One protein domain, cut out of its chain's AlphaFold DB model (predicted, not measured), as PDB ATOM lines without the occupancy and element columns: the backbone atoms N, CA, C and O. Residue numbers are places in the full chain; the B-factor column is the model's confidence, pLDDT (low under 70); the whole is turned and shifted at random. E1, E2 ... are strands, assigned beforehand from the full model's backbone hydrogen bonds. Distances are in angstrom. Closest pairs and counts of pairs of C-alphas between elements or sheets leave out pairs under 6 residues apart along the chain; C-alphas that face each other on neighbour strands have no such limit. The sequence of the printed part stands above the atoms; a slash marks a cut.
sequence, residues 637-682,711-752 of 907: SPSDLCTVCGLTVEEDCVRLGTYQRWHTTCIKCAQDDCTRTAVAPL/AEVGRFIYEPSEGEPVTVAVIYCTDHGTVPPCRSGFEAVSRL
ATOM      1  N   SER A 637      -5.856 -57.161   6.743       57.88
ATOM      2  CA  SER A 637      -4.480 -57.663   6.814       57.88
ATOM      3  C   SER A 637      -3.504 -56.519   6.536       57.88
ATOM      4  O   SER A 637      -3.641 -55.872   5.495       57.88
ATOM      5  N   PRO A 638      -2.470 -56.318   7.375       70.38
ATOM      6  CA  PRO A 638      -1.334 -55.492   7.007       70.38
ATOM      7  C   PRO A 638      -0.767 -55.929   5.659       70.38
ATOM      8  O   PRO A 638      -0.640 -57.130   5.390       70.38
ATOM      9  N   SER A 639      -0.441 -54.944   4.831       80.69
ATOM     10  CA  SER A 639       0.205 -55.150   3.543       80.69
ATOM     11  C   SER A 639       1.719 -55.248   3.725       80.69
ATOM     12  O   SER A 639       2.307 -54.506   4.509       80.69
ATOM     13  N   ASP A 640       2.361 -56.143   2.979       87.62
ATOM     14  CA  ASP A 640       3.798 -56.098   2.691       87.62
ATOM     15  C   ASP A 640       4.111 -55.294   1.417       87.62
ATOM     16  O   ASP A 640       5.280 -55.093   1.090       87.62
ATOM     17  N   LEU A 641       3.080 -54.826   0.704       91.00
ATOM     18  CA  LEU A 641       3.186 -54.054  -0.530       91.00
ATOM     19  C   LEU A 641       3.317 -52.554  -0.244       91.00
ATOM     20  O   LEU A 641       2.620 -52.013   0.616       91.00
ATOM     21  N   CYS A 642       4.156 -51.881  -1.027       91.44
ATOM     22  CA  CYS A 642       4.310 -50.430  -1.035       91.44
ATOM     23  C   CYS A 642       3.031 -49.735  -1.520       91.44
ATOM     24  O   CYS A 642       2.535 -50.051  -2.604       91.44
ATOM     25  N   THR A 643       2.552 -48.735  -0.775       88.94
ATOM     26  CA  THR A 643       1.307 -48.000  -1.077       88.94
ATOM     27  C   THR A 643       1.317 -47.292  -2.442       88.94
ATOM     28  O   THR A 643       0.253 -47.050  -2.999       88.94
ATOM     29  N   VAL A 644       2.492 -46.986  -3.010       88.62
ATOM     30  CA  VAL A 644       2.624 -46.289  -4.311       88.62
ATOM     31  C   VAL A 644       2.782 -47.236  -5.505       88.62
ATOM     32  O   VAL A 644       2.222 -46.965  -6.561       88.62
ATOM     33  N   CYS A 645       3.554 -48.323  -5.385       91.19
ATOM     34  CA  CYS A 645       3.890 -49.182  -6.535       91.19
ATOM     35  C   CYS A 645       3.308 -50.603  -6.472       91.19
ATOM     36  O   CYS A 645       3.465 -51.359  -7.426       91.19
ATOM     37  N   GLY A 646       2.677 -50.999  -5.360       89.56
ATOM     38  CA  GLY A 646       2.077 -52.327  -5.195       89.56
ATOM     39  C   GLY A 646       3.070 -53.497  -5.099       89.56
ATOM     40  O   GLY A 646       2.635 -54.643  -5.034       89.56
ATOM     41  N   LEU A 647       4.384 -53.244  -5.077       92.25
ATOM     42  CA  LEU A 647       5.431 -54.272  -4.955       92.25
ATOM     43  C   LEU A 647       5.852 -54.493  -3.493       92.25
ATOM     44  O   LEU A 647       5.746 -53.579  -2.672       92.25
ATOM     45  N   THR A 648       6.374 -55.680  -3.173       92.00
ATOM     46  CA  THR A 648       6.808 -56.059  -1.816       92.00
ATOM     47  C   THR A 648       7.954 -55.188  -1.289       92.00
ATOM     48  O   THR A 648       8.918 -54.872  -1.992       92.00
ATOM     49  N   VAL A 649       7.868 -54.793  -0.018       91.62
ATOM     50  CA  VAL A 649       8.889 -54.013   0.693       91.62
ATOM     51  C   VAL A 649       9.763 -54.970   1.513       91.62
ATOM     52  O   VAL A 649       9.425 -55.323   2.638       91.62
ATOM     53  N   GLU A 650      10.887 -55.410   0.945       87.56
ATOM     54  CA  GLU A 650      11.772 -56.449   1.524       87.56
ATOM     55  C   GLU A 650      13.113 -55.917   2.070       87.56
ATOM     56  O   GLU A 650      13.942 -56.676   2.575       87.56
ATOM     57  N   GLU A 651      13.356 -54.615   1.952       87.81
ATOM     58  CA  GLU A 651      14.631 -53.951   2.254       87.81
ATOM     59  C   GLU A 651      14.384 -52.685   3.111       87.81
ATOM     60  O   GLU A 651      13.260 -52.456   3.557       87.81
ATOM     61  N   ASP A 652      15.417 -51.872   3.374       88.94
ATOM     62  CA  ASP A 652      15.282 -50.576   4.066       88.94
ATOM     63  C   ASP A 652      14.215 -49.669   3.413       88.94
ATOM     64  O   ASP A 652      14.153 -49.537   2.186       88.94
ATOM     65  N   CYS A 653      13.333 -49.083   4.234       92.56
ATOM     66  CA  CYS A 653      12.073 -48.496   3.766       92.56
ATOM     67  C   CYS A 653      11.645 -47.243   4.555       92.56
ATOM     68  O   CYS A 653      12.355 -46.771   5.444       92.56
ATOM     69  N   VAL A 654      10.492 -46.677   4.197       93.06
ATOM     70  CA  VAL A 654       9.834 -45.563   4.901       93.06
ATOM     71  C   VAL A 654       8.464 -46.030   5.386       93.06
ATOM     72  O   VAL A 654       7.792 -46.781   4.677       93.06
ATOM     73  N   ARG A 655       8.023 -45.579   6.566       91.94
ATOM     74  CA  ARG A 655       6.678 -45.853   7.099       91.94
ATOM     75  C   ARG A 655       5.970 -44.603   7.616       91.94
ATOM     76  O   ARG A 655       6.603 -43.587   7.884       91.94
ATOM     77  N   LEU A 656       4.658 -44.732   7.794       88.69
ATOM     78  CA  LEU A 656       3.786 -43.786   8.490       88.69
ATOM     79  C   LEU A 656       2.931 -44.601   9.473       88.69
ATOM     80  O   LEU A 656       2.198 -45.511   9.069       88.69
ATOM     81  N   GLY A 657       3.093 -44.345  10.773       84.75
ATOM     82  CA  GLY A 657       2.625 -45.263  11.816       84.75
ATOM     83  C   GLY A 657       3.286 -46.646  11.696       84.75
ATOM     84  O   GLY A 657       4.473 -46.749  11.378       84.75
ATOM     85  N   THR A 658       2.524 -47.717  11.941       83.31
ATOM     86  CA  THR A 658       3.006 -49.113  11.859       83.31
ATOM     87  C   THR A 658       2.863 -49.737  10.467       83.31
ATOM     88  O   THR A 658       3.738 -50.501  10.043       83.31
ATOM     89  N   TYR A 659       1.747 -49.466   9.782       84.94
ATOM     90  CA  TYR A 659       1.225 -50.330   8.713       84.94
ATOM     91  C   TYR A 659       1.361 -49.774   7.288       84.94
ATOM     92  O   TYR A 659       1.438 -50.571   6.357       84.94
ATOM     93  N   GLN A 660       1.409 -48.453   7.094       89.12
ATOM     94  CA  GLN A 660       1.643 -47.862   5.769       89.12
ATOM     95  C   GLN A 660       3.149 -47.791   5.508       89.12
ATOM     96  O   GLN A 660       3.887 -47.281   6.356       89.12
ATOM     97  N   ARG A 661       3.610 -48.338   4.375       91.88
ATOM     98  CA  ARG A 661       5.039 -48.487   4.053       91.88
ATOM     99  C   ARG A 661       5.322 -48.218   2.575       91.88
ATOM    100  O   ARG A 661       4.495 -48.500   1.711       91.88
ATOM    101  N   TRP A 662       6.521 -47.715   2.298       93.31
ATOM    102  CA  TRP A 662       7.005 -47.352   0.966       93.31
ATOM    103  C   TRP A 662       8.470 -47.749   0.790       93.31
ATOM    104  O   TRP A 662       9.264 -47.638   1.725       93.31
ATOM    105  N   HIS A 663       8.875 -48.129  -0.426       92.81
ATOM    106  CA  HIS A 663      10.299 -48.130  -0.777       92.81
ATOM    107  C   HIS A 663      10.858 -46.705  -0.695       92.81
ATOM    108  O   HIS A 663      10.162 -45.738  -1.011       92.81
ATOM    109  N   THR A 664      12.137 -46.565  -0.348       91.00
ATOM    110  CA  THR A 664      12.824 -45.259  -0.273       91.00
ATOM    111  C   THR A 664      12.823 -44.490  -1.602       91.00
ATOM    112  O   THR A 664      12.822 -43.264  -1.601       91.00
ATOM    113  N   THR A 665      12.741 -45.202  -2.729       90.88
ATOM    114  CA  THR A 665      12.577 -44.669  -4.094       90.88
ATOM    115  C   THR A 665      11.144 -44.259  -4.451       90.88
ATOM    116  O   THR A 665      10.949 -43.556  -5.439       90.88
ATOM    117  N   CYS A 666      10.136 -44.703  -3.694       91.56
ATOM    118  CA  CYS A 666       8.721 -44.415  -3.954       91.56
ATOM    119  C   CYS A 666       8.210 -43.176  -3.205       91.56
ATOM    120  O   CYS A 666       7.186 -42.620  -3.595       91.56
ATOM    121  N   ILE A 667       8.926 -42.719  -2.174       91.31
ATOM    122  CA  ILE A 667       8.746 -41.379  -1.608       91.31
ATOM    123  C   ILE A 667       9.449 -40.383  -2.538       91.31
ATOM    124  O   ILE A 667      10.679 -40.290  -2.549       91.31
ATOM    125  N   LYS A 668       8.658 -39.660  -3.332       91.00
ATOM    126  CA  LYS A 668       9.093 -38.590  -4.241       91.00
ATOM    127  C   LYS A 668       8.122 -37.414  -4.175       91.00
ATOM    128  O   LYS A 668       6.974 -37.599  -3.781       91.00
ATOM    129  N   CYS A 669       8.565 -36.224  -4.573       91.00
ATOM    130  CA  CYS A 669       7.664 -35.076  -4.706       91.00
ATOM    131  C   CYS A 669       6.691 -35.285  -5.882       91.00
ATOM    132  O   CYS A 669       7.085 -35.808  -6.923       91.00
ATOM    133  N   ALA A 670       5.443 -34.839  -5.732       88.88
ATOM    134  CA  ALA A 670       4.414 -34.868  -6.776       88.88
ATOM    135  C   ALA A 670       4.440 -33.658  -7.733       88.88
ATOM    136  O   ALA A 670       3.609 -33.573  -8.627       88.88
ATOM    137  N   GLN A 671       5.380 -32.725  -7.547       88.50
ATOM    138  CA  GLN A 671       5.586 -31.579  -8.436       88.50
ATOM    139  C   GLN A 671       6.419 -32.038  -9.640       88.50
ATOM    140  O   GLN A 671       7.514 -32.562  -9.427       88.50
ATOM    141  N   ASP A 672       5.936 -31.837 -10.867       82.75
ATOM    142  CA  ASP A 672       6.514 -32.458 -12.075       82.75
ATOM    143  C   ASP A 672       8.005 -32.137 -12.302       82.75
ATOM    144  O   ASP A 672       8.789 -33.035 -12.609       82.75
ATOM    145  N   ASP A 673       8.436 -30.897 -12.048       85.19
ATOM    146  CA  ASP A 673       9.842 -30.472 -12.176       85.19
ATOM    147  C   ASP A 673      10.755 -30.940 -11.017       85.19
ATOM    148  O   ASP A 673      11.958 -30.665 -10.999       85.19
ATOM    149  N   CYS A 674      10.218 -31.626 -10.001       88.69
ATOM    150  CA  CYS A 674      10.914 -31.890  -8.741       88.69
ATOM    151  C   CYS A 674      11.419 -33.338  -8.604       88.69
ATOM    152  O   CYS A 674      10.778 -34.197  -7.999       88.69
ATOM    153  N   THR A 675      12.662 -33.580  -9.021       86.75
ATOM    154  CA  THR A 675      13.347 -34.893  -8.982       86.75
ATOM    155  C   THR A 675      13.702 -35.437  -7.582       86.75
ATOM    156  O   THR A 675      14.362 -36.471  -7.460       86.75
ATOM    157  N   ARG A 676      13.285 -34.770  -6.497       87.88
ATOM    158  CA  ARG A 676      13.631 -35.135  -5.110       87.88
ATOM    159  C   ARG A 676      12.945 -36.432  -4.661       87.88
ATOM    160  O   ARG A 676      11.724 -36.562  -4.757       87.88
ATOM    161  N   THR A 677      13.729 -37.339  -4.076       89.56
ATOM    162  CA  THR A 677      13.273 -38.600  -3.456       89.56
ATOM    163  C   THR A 677      13.853 -38.757  -2.048       89.56
ATOM    164  O   THR A 677      14.821 -38.076  -1.714       89.56
ATOM    165  N   ALA A 678      13.311 -39.658  -1.223       87.81
ATOM    166  CA  ALA A 678      13.853 -39.933   0.117       87.81
ATOM    167  C   ALA A 678      15.113 -40.829   0.122       87.81
ATOM    168  O   ALA A 678      15.565 -41.256   1.190       87.81
ATOM    169  N   VAL A 679      15.695 -41.137  -1.043       86.12
ATOM    170  CA  VAL A 679      16.944 -41.904  -1.143       86.12
ATOM    171  C   VAL A 679      18.111 -41.037  -0.676       86.12
ATOM    172  O   VAL A 679      18.570 -40.152  -1.393       86.12
ATOM    173  N   ALA A 680      18.614 -41.321   0.523       80.19
ATOM    174  CA  ALA A 680      19.717 -40.574   1.109       80.19
ATOM    175  C   ALA A 680      21.015 -40.704   0.277       80.19
ATOM    176  O   ALA A 680      21.383 -41.828  -0.098       80.19
ATOM    177  N   PRO A 681      21.735 -39.595   0.000       70.62
ATOM    178  CA  PRO A 681      22.962 -39.619  -0.792       70.62
ATOM    179  C   PRO A 681      24.034 -40.547  -0.208       70.62
ATOM    180  O   PRO A 681      24.337 -40.511   0.985       70.62
ATOM    181  N   LEU A 682      24.665 -41.359  -1.062       66.06
ATOM    182  CA  LEU A 682      25.841 -42.131  -0.658       66.06
ATOM    183  C   LEU A 682      27.029 -41.180  -0.414       66.06
ATOM    184  O   LEU A 682      27.278 -40.317  -1.261       66.06
ATOM    185  N   ALA A 711      16.861 -43.139   5.203       86.56
ATOM    186  CA  ALA A 711      16.118 -42.324   4.245       86.56
ATOM    187  C   ALA A 711      15.886 -40.884   4.741       86.56
ATOM    188  O   ALA A 711      15.568 -40.673   5.913       86.56
ATOM    189  N   GLU A 712      15.974 -39.896   3.845       86.44
ATOM    190  CA  GLU A 712      15.822 -38.462   4.164       86.44
ATOM    191  C   GLU A 712      14.346 -38.044   4.331       86.44
ATOM    192  O   GLU A 712      13.859 -37.085   3.734       86.44
ATOM    193  N   VAL A 713      13.611 -38.781   5.162       87.31
ATOM    194  CA  VAL A 713      12.163 -38.637   5.372       87.31
ATOM    195  C   VAL A 713      11.742 -37.246   5.851       87.31
ATOM    196  O   VAL A 713      10.688 -36.764   5.452       87.31
ATOM    197  N   GLY A 714      12.590 -36.557   6.624       85.56
ATOM    198  CA  GLY A 714      12.326 -35.202   7.127       85.56
ATOM    199  C   GLY A 714      12.263 -34.109   6.051       85.56
ATOM    200  O   GLY A 714      11.871 -32.988   6.357       85.56
ATOM    201  N   ARG A 715      12.620 -34.417   4.795       87.31
ATOM    202  CA  ARG A 715      12.433 -33.524   3.636       87.31
ATOM    203  C   ARG A 715      11.063 -33.681   2.964       87.31
ATOM    204  O   ARG A 715      10.810 -32.991   1.978       87.31
ATOM    205  N   PHE A 716      10.195 -34.563   3.470       90.50
ATOM    206  CA  PHE A 716       8.906 -34.899   2.865       90.50
ATOM    207  C   PHE A 716       7.733 -34.738   3.834       90.50
ATOM    208  O   PHE A 716       7.804 -35.072   5.016       90.50
ATOM    209  N   ILE A 717       6.630 -34.248   3.280       89.81
ATOM    210  CA  ILE A 717       5.343 -34.008   3.933       89.81
ATOM    211  C   ILE A 717       4.233 -34.545   3.026       89.81
ATOM    212  O   ILE A 717       4.430 -34.694   1.818       89.81
ATOM    213  N   TYR A 718       3.082 -34.889   3.595       89.62
ATOM    214  CA  TYR A 718       1.996 -35.530   2.853       89.62
ATOM    215  C   TYR A 718       0.655 -34.844   3.063       89.62
ATOM    216  O   TYR A 718       0.334 -34.408   4.167       89.62
ATOM    217  N   GLU A 719      -0.149 -34.800   2.009       88.38
ATOM    218  CA  GLU A 719      -1.562 -34.450   2.100       88.38
ATOM    219  C   GLU A 719      -2.359 -35.668   2.613       88.38
ATOM    220  O   GLU A 719      -2.232 -36.763   2.048       88.38
ATOM    221  N   PRO A 720      -3.135 -35.531   3.705       85.38
ATOM    222  CA  PRO A 720      -3.964 -36.610   4.225       85.38
ATOM    223  C   PRO A 720      -5.230 -36.784   3.376       85.38
ATOM    224  O   PRO A 720      -5.968 -35.831   3.151       85.38
ATOM    225  N   SER A 721      -5.515 -38.017   2.965       81.50
ATOM    226  CA  SER A 721      -6.802 -38.389   2.374       81.50
ATOM    227  C   SER A 721      -7.903 -38.414   3.441       81.50
ATOM    228  O   SER A 721      -7.656 -38.846   4.573       81.50
ATOM    229  N   GLU A 722      -9.121 -37.997   3.087       69.12
ATOM    230  CA  GLU A 722     -10.279 -38.036   3.987       69.12
ATOM    231  C   GLU A 722     -10.778 -39.477   4.192       69.12
ATOM    232  O   GLU A 722     -11.565 -40.020   3.418       69.12
ATOM    233  N   GLY A 723     -10.307 -40.110   5.266       63.38
ATOM    234  CA  GLY A 723     -10.747 -41.432   5.696       63.38
ATOM    235  C   GLY A 723     -10.054 -41.883   6.979       63.38
ATOM    236  O   GLY A 723      -8.990 -41.377   7.339       63.38
ATOM    237  N   GLU A 724     -10.653 -42.854   7.669       57.78
ATOM    238  CA  GLU A 724     -10.040 -43.532   8.812       57.78
ATOM    239  C   GLU A 724      -9.703 -44.990   8.430       57.78
ATOM    240  O   GLU A 724     -10.593 -45.716   7.980       57.78
ATOM    241  N   PRO A 725      -8.444 -45.450   8.584       64.19
ATOM    242  CA  PRO A 725      -7.268 -44.696   9.026       64.19
ATOM    243  C   PRO A 725      -6.782 -43.678   7.979       64.19
ATOM    244  O   PRO A 725      -6.893 -43.909   6.775       64.19
ATOM    245  N   VAL A 726      -6.172 -42.584   8.450       69.94
ATOM    246  CA  VAL A 726      -5.619 -41.519   7.593       69.94
ATOM    247  C   VAL A 726      -4.582 -42.098   6.632       69.94
ATOM    248  O   VAL A 726      -3.550 -42.618   7.061       69.94
ATOM    249  N   THR A 727      -4.840 -41.981   5.331       79.06
ATOM    250  CA  THR A 727      -3.933 -42.428   4.264       79.06
ATOM    251  C   THR A 727      -3.255 -41.247   3.578       79.06
ATOM    252  O   THR A 727      -3.728 -40.114   3.643       79.06
ATOM    253  N   VAL A 728      -2.118 -41.501   2.932       81.69
ATOM    254  CA  VAL A 728      -1.409 -40.506   2.114       81.69
ATOM    255  C   VAL A 728      -2.114 -40.355   0.765       81.69
ATOM    256  O   VAL A 728      -2.159 -41.319   0.004       81.69
ATOM    257  N   ALA A 729      -2.623 -39.158   0.462       81.31
ATOM    258  CA  ALA A 729      -3.154 -38.823  -0.860       81.31
ATOM    259  C   ALA A 729      -2.025 -38.408  -1.818       81.31
ATOM    260  O   ALA A 729      -1.836 -39.018  -2.870       81.31
ATOM    261  N   VAL A 730      -1.238 -37.403  -1.421       85.88
ATOM    262  CA  VAL A 730      -0.149 -36.823  -2.225       85.88
ATOM    263  C   VAL A 730       1.087 -36.598  -1.349       85.88
ATOM    264  O   VAL A 730       0.970 -36.360  -0.148       85.88
ATOM    265  N   ILE A 731       2.284 -36.694  -1.936       89.94
ATOM    266  CA  ILE A 731       3.569 -36.474  -1.256       89.94
ATOM    267  C   ILE A 731       4.269 -35.263  -1.871       89.94
ATOM    268  O   ILE A 731       4.507 -35.212  -3.078       89.94
ATOM    269  N   TYR A 732       4.677 -34.323  -1.026       89.31
ATOM    270  CA  TYR A 732       5.458 -33.151  -1.403       89.31
ATOM    271  C   TYR A 732       6.784 -33.135  -0.643       89.31
ATOM    272  O   TYR A 732       6.911 -33.705   0.440       89.31
ATOM    273  N   CYS A 733       7.792 -32.467  -1.201       90.25
ATOM    274  CA  CYS A 733       8.939 -32.046  -0.402       90.25
ATOM    275  C   CYS A 733       8.618 -30.738   0.342       90.25
ATOM    276  O   CYS A 733       7.711 -30.003  -0.060       90.25
ATOM    277  N   THR A 734       9.370 -30.448   1.406       87.81
ATOM    278  CA  THR A 734       9.198 -29.267   2.280       87.81
ATOM    279  C   THR A 734       9.017 -27.950   1.530       87.81
ATOM    280  O   THR A 734       8.223 -27.114   1.943       87.81
ATOM    281  N   ASP A 735       9.724 -27.779   0.416       86.31
ATOM    282  CA  ASP A 735       9.783 -26.514  -0.319       86.31
ATOM    283  C   ASP A 735       8.591 -26.324  -1.281       86.31
ATOM    284  O   ASP A 735       8.420 -25.241  -1.834       86.31
ATOM    285  N   HIS A 736       7.784 -27.371  -1.507       86.06
ATOM    286  CA  HIS A 736       6.650 -27.362  -2.445       86.06
ATOM    287  C   HIS A 736       5.285 -27.606  -1.775       86.06
ATOM    288  O   HIS A 736       4.270 -27.179  -2.314       86.06
ATOM    289  N   GLY A 737       5.227 -28.264  -0.612       73.56
ATOM    290  CA  GLY A 737       3.969 -28.539   0.103       73.56
ATOM    291  C   GLY A 737       3.564 -27.427   1.076       73.56
ATOM    292  O   GLY A 737       3.489 -27.671   2.277       73.56
ATOM    293  N   THR A 738       3.362 -26.198   0.593       69.06
ATOM    294  CA  THR A 738       3.151 -25.022   1.464       69.06
ATOM    295  C   THR A 738       1.693 -24.778   1.887       69.06
ATOM    296  O   THR A 738       1.479 -24.203   2.951       69.06
ATOM    297  N   VAL A 739       0.703 -25.228   1.101       63.06
ATOM    298  CA  VAL A 739      -0.762 -25.252   1.368       63.06
ATOM    299  C   VAL A 739      -1.357 -26.349   0.449       63.06
ATOM    300  O   VAL A 739      -0.847 -26.446  -0.670       63.06
ATOM    301  N   PRO A 740      -2.399 -27.155   0.788       64.88
ATOM    302  CA  PRO A 740      -3.293 -27.168   1.963       64.88
ATOM    303  C   PRO A 740      -2.759 -28.136   3.065       64.88
ATOM    304  O   PRO A 740      -1.542 -28.112   3.231       64.88
ATOM    305  N   PRO A 741      -3.531 -28.859   3.929       74.81
ATOM    306  CA  PRO A 741      -3.068 -29.287   5.268       74.81
ATOM    307  C   PRO A 741      -2.082 -30.476   5.282       74.81
ATOM    308  O   PRO A 741      -2.368 -31.550   5.821       74.81
ATOM    309  N   CYS A 742      -0.890 -30.268   4.728       78.31
ATOM    310  CA  CYS A 742       0.195 -31.231   4.722       78.31
ATOM    311  C   CYS A 742       0.702 -31.531   6.140       78.31
ATOM    312  O   CYS A 742       0.861 -30.642   6.977       78.31
ATOM    313  N   ARG A 743       0.999 -32.806   6.399       85.31
ATOM    314  CA  ARG A 743       1.526 -33.304   7.673       85.31
ATOM    315  C   ARG A 743       2.927 -33.879   7.486       85.31
ATOM    316  O   ARG A 743       3.232 -34.487   6.461       85.31
ATOM    317  N   SER A 744       3.770 -33.722   8.499       85.06
ATOM    318  CA  SER A 744       4.969 -34.542   8.691       85.06
ATOM    319  C   SER A 744       4.605 -35.854   9.408       85.06
ATOM    320  O   SER A 744       3.471 -36.034   9.860       85.06
ATOM    321  N   GLY A 745       5.543 -36.802   9.482       85.56
ATOM    322  CA  GLY A 745       5.337 -38.088  10.171       85.56
ATOM    323  C   GLY A 745       5.912 -39.318   9.466       85.56
ATOM    324  O   GLY A 745       5.752 -40.427   9.968       85.56
ATOM    325  N   PHE A 746       6.575 -39.152   8.317       90.88
ATOM    326  CA  PHE A 746       7.352 -40.233   7.715       90.88
ATOM    327  C   PHE A 746       8.557 -40.584   8.597       90.88
ATOM    328  O   PHE A 746       9.367 -39.719   8.926       90.88
ATOM    329  N   GLU A 747       8.702 -41.864   8.928       91.44
ATOM    330  CA  GLU A 747       9.831 -42.408   9.684       91.44
ATOM    331  C   GLU A 747      10.648 -43.358   8.795       91.44
ATOM    332  O   GLU A 747      10.090 -44.163   8.041       91.44
ATOM    333  N   ALA A 748      11.978 -43.274   8.876       91.75
ATOM    334  CA  ALA A 748      12.877 -44.211   8.205       91.75
ATOM    335  C   ALA A 748      12.930 -45.538   8.976       91.75
ATOM    336  O   ALA A 748      12.968 -45.550  10.204       91.75
ATOM    337  N   VAL A 749      12.948 -46.657   8.251       92.31
ATOM    338  CA  VAL A 749      12.826 -48.013   8.803       92.31
ATOM    339  C   VAL A 749      14.096 -48.802   8.513       92.31
ATOM    340  O   VAL A 749      14.522 -48.909   7.357       92.31
ATOM    341  N   SER A 750      14.689 -49.401   9.548       93.06
ATOM    342  CA  SER A 750      15.844 -50.284   9.366       93.06
ATOM    343  C   SER A 750      15.442 -51.567   8.623       93.06
ATOM    344  O   SER A 750      14.304 -52.039   8.689       93.06
ATOM    345  N   ARG A 751      16.405 -52.205   7.951       93.25
ATOM    346  CA  ARG A 751      16.192 -53.529   7.341       93.25
ATOM    347  C   ARG A 751      15.748 -54.576   8.378       93.25
ATOM    348  O   ARG A 751      15.000 -55.484   8.029       93.25
ATOM    349  N   LEU A 752      16.190 -54.458   9.632       95.56
ATOM    350  CA  LEU A 752      15.825 -55.389  10.702       95.56
ATOM    351  C   LEU A 752      14.420 -55.112  11.267       95.56
ATOM    352  O   LEU A 752      13.672 -56.063  11.497       95.56
TER     353      LEU A 752
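AT A GLANCE: This is residues 637 to 682 and 711 to 752 of the 907 residues of the protein "LIM domain-containing protein" of Thanatephorus cucumeris (strain AG1-IA) (UniProt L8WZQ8). What is the picture? Little regular structure: long loops join two small antiparallel sheets, E2-E1-E5 and the hairpin E3-E4. What builds it? The printed part has 88 residues, with strands E1 to E5 in chain order and no named helix; it is all strand, with 24 residues in named elements. It is compact, radius of gyration of the C-alphas 12.4 A, spanning 37 by 34 by 19 A.

HOW THE PARTS SIT: What pairs first? E1, residues 653 to 656, forms a hairpin with E2, residues 660 to 663: N 654 and O 662, 2.9 A. E5, residues 747 to 749, is E1's other antiparallel neighbour: N 655 and O 747, 2.9 A. And next? E3, residues 716 to 721, forms a hairpin with E4, residues 727 to 733: N 719 and O 730, 2.9 A. These N and O pairs are within hydrogen-bond range. E1 and E3 are apart.

IN THESE COORDINATES: How long are the strands? E1 to E5 measure 10.6, 10.9, 16.1, 17.2 and 6.4 A. Where are the anchors? C-alpha 653 is at (12.073, -48.496, 3.766), C-alpha 749 at (12.826, -48.013, 8.803).

THE WHOLE: What is missing? Residues 683 to 710 are cut; C-alphas 682 and 711 are 10.9 A apart. Which link is long? E4 to E5. Where is pLDDT under 70? At 637, 682, 722 to 726 and 738 to 740.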